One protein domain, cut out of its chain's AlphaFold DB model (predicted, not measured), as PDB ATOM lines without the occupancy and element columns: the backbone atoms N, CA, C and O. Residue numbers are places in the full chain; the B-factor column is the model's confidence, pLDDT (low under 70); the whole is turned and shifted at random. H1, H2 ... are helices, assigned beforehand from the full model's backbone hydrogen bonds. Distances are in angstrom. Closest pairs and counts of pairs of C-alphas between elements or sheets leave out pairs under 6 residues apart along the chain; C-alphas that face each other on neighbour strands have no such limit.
ATOM      1  N   ALA A  72     254.927 193.306 260.363       88.69
ATOM      2  CA  ALA A  72     255.584 194.541 260.781       88.69
ATOM      3  C   ALA A  72     256.751 194.927 259.854       88.69
ATOM      4  O   ALA A  72     256.892 196.098 259.502       88.69
ATOM      5  N   ASP A  73     257.558 193.950 259.427       89.25
ATOM      6  CA  ASP A  73     258.686 194.187 258.520       89.25
ATOM      7  C   ASP A  73     258.189 194.511 257.103       89.25
ATOM      8  O   ASP A  73     258.697 195.427 256.451       89.25
ATOM      9  N   PHE A  74     257.123 193.833 256.665       89.31
ATOM     10  CA  PHE A  74     256.461 194.113 255.395       89.31
ATOM     11  C   PHE A  74     255.935 195.552 255.359       89.31
ATOM     12  O   PHE A  74     256.368 196.350 254.524       89.31
ATOM     13  N   LEU A  75     255.094 195.931 256.326       89.19
ATOM     14  CA  LEU A  75     254.540 197.280 256.440       89.19
ATOM     15  C   LEU A  75     255.634 198.349 256.525       89.19
ATOM     16  O   LEU A  75     255.519 199.392 255.884       89.19
ATOM     17  N   ALA A  76     256.727 198.101 257.251       88.38
ATOM     18  CA  ALA A  76     257.845 199.041 257.326       88.38
ATOM     19  C   ALA A  76     258.476 199.311 255.946       88.38
ATOM     20  O   ALA A  76     258.720 200.472 255.588       88.38
ATOM     21  N   LYS A  77     258.696 198.265 255.137       88.31
ATOM     22  CA  LYS A  77     259.231 198.406 253.772       88.31
ATOM     23  C   LYS A  77     258.240 199.105 252.841       88.31
ATOM     24  O   LYS A  77     258.643 199.997 252.090       88.31
ATOM     25  N   ILE A  78     256.956 198.752 252.911       87.62
ATOM     26  CA  ILE A  78     255.894 199.386 252.113       87.62
ATOM     27  C   ILE A  78     255.767 200.871 252.442       87.62
ATOM     28  O   ILE A  78     255.830 201.700 251.533       87.62
ATOM     29  N   ASN A  79     255.709 201.222 253.726       87.62
ATOM     30  CA  ASN A  79     255.611 202.606 254.194       87.62
ATOM     31  C   ASN A  79     256.824 203.439 253.791       87.62
ATOM     32  O   ASN A  79     256.685 204.593 253.390       87.62
ATOM     33  N   THR A  80     258.019 202.848 253.833       87.38
ATOM     34  CA  THR A  80     259.240 203.512 253.362       87.38
ATOM     35  C   THR A  80     259.144 203.858 251.878       87.38
ATOM     36  O   THR A  80     259.415 204.991 251.489       87.38
ATOM     37  N   ARG A  81     258.703 202.916 251.039       84.81
ATOM     38  CA  ARG A  81     258.559 203.133 249.589       84.81
ATOM     39  C   ARG A  81     257.455 204.123 249.249       84.81
ATOM     40  O   ARG A  81     257.588 204.914 248.318       84.81
ATOM     41  N   LEU A  82     256.372 204.094 250.013       80.81
ATOM     42  CA  LEU A  82     255.281 205.054 249.941       80.81
ATOM     43  C   LEU A  82     255.759 206.485 250.208       80.81
ATOM     44  O   LEU A  82     255.568 207.374 249.376       80.81
ATOM     45  N   ARG A  83     256.482 206.674 251.314       83.44
ATOM     46  CA  ARG A  83     257.120 207.945 251.675       83.44
ATOM     47  C   ARG A  83     258.133 208.407 250.644       83.44
ATOM     48  O   ARG A  83     258.150 209.581 250.295       83.44
ATOM     49  N   GLN A  84     258.943 207.491 250.117       81.69
ATOM     50  CA  GLN A  84     259.889 207.795 249.044       81.69
ATOM     51  C   GLN A  84     259.176 208.269 247.778       81.69
ATOM     52  O   GLN A  84     259.574 209.282 247.210       81.69
ATOM     53  N   ARG A  85     258.088 207.605 247.361       75.06
ATOM     54  CA  ARG A  85     257.275 208.076 246.229       75.06
ATOM     55  C   ARG A  85     256.733 209.477 246.471       75.06
ATOM     56  O   ARG A  85     256.729 210.272 245.537       75.06
ATOM     57  N   ASP A 101     248.450 213.837 247.477       72.50
ATOM     58  CA  ASP A 101     248.590 214.640 248.690       72.50
ATOM     59  C   ASP A 101     249.304 213.812 249.767       72.50
ATOM     60  O   ASP A 101     248.761 212.853 250.318       72.50
ATOM     61  N   CYS A 102     250.567 214.146 250.024       74.56
ATOM     62  CA  CYS A 102     251.411 213.367 250.922       74.56
ATOM     63  C   CYS A 102     250.964 213.449 252.383       74.56
ATOM     64  O   CYS A 102     251.216 212.516 253.141       74.56
ATOM     65  N   ALA A 103     250.255 214.515 252.771       76.00
ATOM     66  CA  ALA A 103     249.641 214.605 254.091       76.00
ATOM     67  C   ALA A 103     248.497 213.586 254.244       76.00
ATOM     68  O   ALA A 103     248.440 212.869 255.244       76.00
ATOM     69  N   THR A 104     247.644 213.456 253.226       80.06
ATOM     70  CA  THR A 104     246.578 212.445 253.155       80.06
ATOM     71  C   THR A 104     247.160 211.033 253.151       80.06
ATOM     72  O   THR A 104     246.676 210.163 253.870       80.06
ATOM     73  N   LEU A 105     248.249 210.817 252.412       81.69
ATOM     74  CA  LEU A 105     248.942 209.532 252.363       81.69
ATOM     75  C   LEU A 105     249.543 209.131 253.720       81.69
ATOM     76  O   LEU A 105     249.357 207.998 254.155       81.69
ATOM     77  N   GLU A 106     250.222 210.045 254.418       83.31
ATOM     78  CA  GLU A 106     250.755 209.780 255.763       83.31
ATOM     79  C   GLU A 106     249.639 209.513 256.784       83.31
ATOM     80  O   GLU A 106     249.772 208.619 257.624       83.31
ATOM     81  N   ALA A 107     248.519 210.237 256.692       83.62
ATOM     82  CA  ALA A 107     247.347 209.988 257.528       83.62
ATOM     83  C   ALA A 107     246.746 208.594 257.265       83.62
ATOM     84  O   ALA A 107     246.426 207.869 258.210       83.62
ATOM     85  N   GLY A 108     246.655 208.192 255.993       86.12
ATOM     86  CA  GLY A 108     246.241 206.853 255.586       86.12
ATOM     87  C   GLY A 108     247.185 205.770 256.107       86.12
ATOM     88  O   GLY A 108     246.728 204.796 256.698       86.12
ATOM     89  N   ILE A 109     248.504 205.964 255.993       87.12
ATOM     90  CA  ILE A 109     249.514 205.032 256.523       87.12
ATOM     91  C   ILE A 109     249.330 204.824 258.026       87.12
ATOM     92  O   ILE A 109     249.301 203.681 258.484       87.12
ATOM     93  N   ALA A 110     249.182 205.908 258.795       84.62
ATOM     94  CA  ALA A 110     248.998 205.834 260.243       84.62
ATOM     95  C   ALA A 110     247.708 205.092 260.627       84.62
ATOM     96  O   ALA A 110     247.712 204.299 261.568       84.62
ATOM     97  N   LYS A 111     246.624 205.317 259.878       83.75
ATOM     98  CA  LYS A 111     245.331 204.656 260.087       83.75
ATOM     99  C   LYS A 111     245.371 203.172 259.717       83.75
ATOM    100  O   LYS A 111     244.837 202.344 260.444       83.75
ATOM    101  N   CYS A 112     245.997 202.836 258.595       85.06
ATOM    102  CA  CYS A 112     245.961 201.494 258.023       85.06
ATOM    103  C   CYS A 112     247.067 200.585 258.549       85.06
ATOM    104  O   CYS A 112     246.953 199.368 258.438       85.06
ATOM    105  N   ALA A 113     248.126 201.125 259.163       77.62
ATOM    106  CA  ALA A 113     249.178 200.320 259.791       77.62
ATOM    107  C   ALA A 113     248.644 199.401 260.905       77.62
ATOM    108  O   ALA A 113     249.255 198.375 261.202       77.62
ATOM    109  N   THR A 114     247.506 199.756 261.505       75.75
ATOM    110  CA  THR A 114     246.799 198.950 262.508       75.75
ATOM    111  C   THR A 114     245.622 198.168 261.930       75.75
ATOM    112  O   THR A 114     245.001 197.397 262.660       75.75
ATOM    113  N   SER A 115     245.310 198.341 260.639       65.81
ATOM    114  CA  SER A 115     244.227 197.607 259.986       65.81
ATOM    115  C   SER A 115     244.567 196.115 259.882       65.81
ATOM    116  O   SER A 115     245.732 195.703 259.746       65.81
ATOM    117  N   GLY A 116     243.538 195.287 260.049       64.75
ATOM    118  CA  GLY A 116     243.648 193.829 260.050       64.75
ATOM    119  C   GLY A 116     243.887 193.238 258.661       64.75
ATOM    120  O   GLY A 116     244.188 192.057 258.570       64.75
ATOM    121  N   ASP A 117     243.799 194.055 257.613       73.75
ATOM    122  CA  ASP A 117     243.745 193.636 256.208       73.75
ATOM    123  C   ASP A 117     245.086 193.132 255.651       73.75
ATOM    124  O   ASP A 117     245.135 192.513 254.595       73.75
ATOM    125  N   VAL A 118     246.187 193.338 256.382       83.69
ATOM    126  CA  VAL A 118     247.488 192.727 256.072       83.69
ATOM    127  C   VAL A 118     247.691 191.488 256.950       83.69
ATOM    128  O   VAL A 118     247.635 191.636 258.181       83.69
ATOM    129  N   GLN A 125     255.681 186.101 247.343       84.31
ATOM    130  CA  GLN A 125     255.541 187.349 246.612       84.31
ATOM    131  C   GLN A 125     254.088 187.642 246.201       84.31
ATOM    132  O   GLN A 125     253.724 188.815 246.135       84.31
ATOM    133  N   ASP A 126     253.260 186.629 245.945       85.38
ATOM    134  CA  ASP A 126     251.842 186.813 245.622       85.38
ATOM    135  C   ASP A 126     251.077 187.326 246.849       85.38
ATOM    136  O   ASP A 126     250.367 188.331 246.741       85.38
ATOM    137  N   ASP A 127     251.337 186.758 248.034       86.19
ATOM    138  CA  ASP A 127     250.837 187.290 249.313       86.19
ATOM    139  C   ASP A 127     251.237 188.762 249.497       86.19
ATOM    140  O   ASP A 127     250.449 189.596 249.942       86.19
ATOM    141  N   ALA A 128     252.481 189.103 249.147       84.81
ATOM    142  CA  ALA A 128     252.996 190.465 249.244       84.81
ATOM    143  C   ALA A 128     252.256 191.418 248.294       84.81
ATOM    144  O   ALA A 128     251.957 192.559 248.657       84.81
ATOM    145  N   HIS A 129     251.957 190.962 247.077       85.00
ATOM    146  CA  HIS A 129     251.195 191.729 246.101       85.00
ATOM    147  C   HIS A 129     249.776 191.993 246.598       85.00
ATOM    148  O   HIS A 129     249.361 193.157 246.608       85.00
ATOM    149  N   GLU A 130     249.071 190.956 247.047       86.25
ATOM    150  CA  GLU A 130     247.712 191.071 247.576       86.25
ATOM    151  C   GLU A 130     247.676 191.975 248.812       86.25
ATOM    152  O   GLU A 130     247.058 193.038 248.775       86.25
ATOM    153  N   ALA A 131     248.472 191.659 249.835       86.62
ATOM    154  CA  ALA A 131     248.543 192.438 251.065       86.62
ATOM    155  C   ALA A 131     248.923 193.903 250.817       86.62
ATOM    156  O   ALA A 131     248.439 194.807 251.502       86.62
ATOM    157  N   SER A 132     249.795 194.169 249.839       86.38
ATOM    158  CA  SER A 132     250.104 195.547 249.473       86.38
ATOM    159  C   SER A 132     248.901 196.248 248.866       86.38
ATOM    160  O   SER A 132     248.639 197.382 249.247       86.38
ATOM    161  N   ARG A 133     248.178 195.604 247.942       85.19
ATOM    162  CA  ARG A 133     247.028 196.190 247.252       85.19
ATOM    163  C   ARG A 133     245.964 196.582 248.267       85.19
ATOM    164  O   ARG A 133     245.580 197.746 248.280       85.19
ATOM    165  N   ASP A 134     245.580 195.666 249.147       85.56
ATOM    166  CA  ASP A 134     244.602 195.927 250.207       85.56
ATOM    167  C   ASP A 134     245.077 197.039 251.158       85.56
ATOM    168  O   ASP A 134     244.329 197.963 251.487       85.56
ATOM    169  N   TYR A 135     246.369 197.051 251.505       86.69
ATOM    170  CA  TYR A 135     246.955 198.151 252.272       86.69
ATOM    171  C   TYR A 135     246.883 199.500 251.535       86.69
ATOM    172  O   TYR A 135     246.592 200.527 252.147       86.69
ATOM    173  N   PHE A 136     247.136 199.524 250.224       84.94
ATOM    174  CA  PHE A 136     247.069 200.733 249.402       84.94
ATOM    175  C   PHE A 136     245.653 201.285 249.281       84.94
ATOM    176  O   PHE A 136     245.493 202.501 249.384       84.94
ATOM    177  N   GLU A 137     244.656 200.425 249.073       84.56
ATOM    178  CA  GLU A 137     243.241 200.817 249.039       84.56
ATOM    179  C   GLU A 137     242.852 201.465 250.375       84.56
ATOM    180  O   GLU A 137     242.378 202.603 250.402       84.56
ATOM    181  N   CYS A 138     243.229 200.837 251.499       86.94
ATOM    182  CA  CYS A 138     243.014 201.414 252.825       86.94
ATOM    183  C   CYS A 138     243.675 202.798 252.975       86.94
ATOM    184  O   CYS A 138     243.044 203.744 253.455       86.94
ATOM    185  N   VAL A 139     244.946 202.941 252.568       85.38
ATOM    186  CA  VAL A 139     245.697 204.209 252.679       85.38
ATOM    187  C   VAL A 139     245.078 205.311 251.816       85.38
ATOM    188  O   VAL A 139     245.091 206.475 252.218       85.38
ATOM    189  N   ARG A 140     244.536 204.965 250.643       81.69
ATOM    190  CA  ARG A 140     243.831 205.903 249.755       81.69
ATOM    191  C   ARG A 140     242.418 206.228 250.243       81.69
ATOM    192  O   ARG A 140     241.893 207.278 249.877       81.69
ATOM    193  N   GLY A 141     241.852 205.388 251.109       73.56
ATOM    194  CA  GLY A 141     240.492 205.528 251.617       73.56
ATOM    195  C   GLY A 141     239.428 205.182 250.577       73.56
ATOM    196  O   GLY A 141     238.347 205.771 250.626       73.56
ATOM    197  N   GLU A 142     239.760 204.289 249.642       58.53
ATOM    198  CA  GLU A 142     238.856 203.741 248.620       58.53
ATOM    199  C   GLU A 142     238.236 202.408 249.053       58.53
ATOM    200  O   GLU A 142     238.855 201.706 249.888       58.53
TER     201      GLU A 142
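This is residues 72 to 85, 101 to 118 and 125 to 142 of the 142 residues of an uncharacterized protein of Lysobacter silvestris (UniProt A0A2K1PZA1). Two helices, H2 and H3, meet at a steep angle as a lopsided V, with the last part of H3, residues 135 to 140, packed on H2. The third helix, H1, covers one side of this pair: it lies side by side with H2, nearly along the same direction but running opposite ways, and it stands at a steep angle to H3. The printed part has 50 residues, with three named helices in the order H1, H2, H3 and no named strand, and its class is all helix. The whole is compact, with a radius of gyration of the C-alphas of 10.0 A and spans of 29 by 21 by 16 A.

The printed part begins with H1, residues 72 to 85, 19.9 A from first to last C-alpha; its C-alpha 72 is at (255.584, 194.541, 260.781). H2, residues 102 to 112, follows Asp 101 and measures 14.9 A; its C-alpha 112 is at (245.961, 201.494, 258.023). Residues 113 to 118 after it belong to no named element. H3, residues 125 to 140, is the longest helix, with 16 residues and 22.2 A, and its last C-alpha, 140, is at (243.831, 205.903, 249.755). Gly 141 and Glu 142 follow H3.

H1 and H2 only just touch, with 3 pairs of C-alphas within 8 A. H1 touches H2 with residues 79 to 83 alone, and the closest C-alphas are those of Asn 79 and Ile 109, 7.0 A apart. The two helices stand at a shallow tilt of 11 degrees and run opposite ways. H1 and H3 are close but not clearly touching; their closest C-alphas are those of Ile 78 and Ser 132, 7.4 A apart. They stand at a steep tilt of 59 degrees and run the same way. H2 and H3 touch with 12 pairs of C-alphas within 8 A, H3 with residues 135 to 140 alone. The closest C-alphas are those of Gly 108 and Val 139, 4.0 A apart. These two helices stand at a steep tilt of 63 degrees and run opposite ways. In H1, H2 and H3 every backbone O i to N i+4 pair is within hydrogen-bond range.

The two C-alphas farthest apart, those of Ala 103 and Asp 126, are 29.1 A apart. Residues 86 to 100 are not printed, and C-alphas 85 and 101 stand 11.2 A apart across this cut. Residues 119 to 124 are not printed either, and C-alphas 118 and 125 stand 13.5 A apart. The link from H1 to H2 and the link from H2 to H3 each run across a cut. Glu 142 is the chain's last residue. The mean pLDDT of the printed part is 82.4, and residues 115, 116 and 142 are under 70.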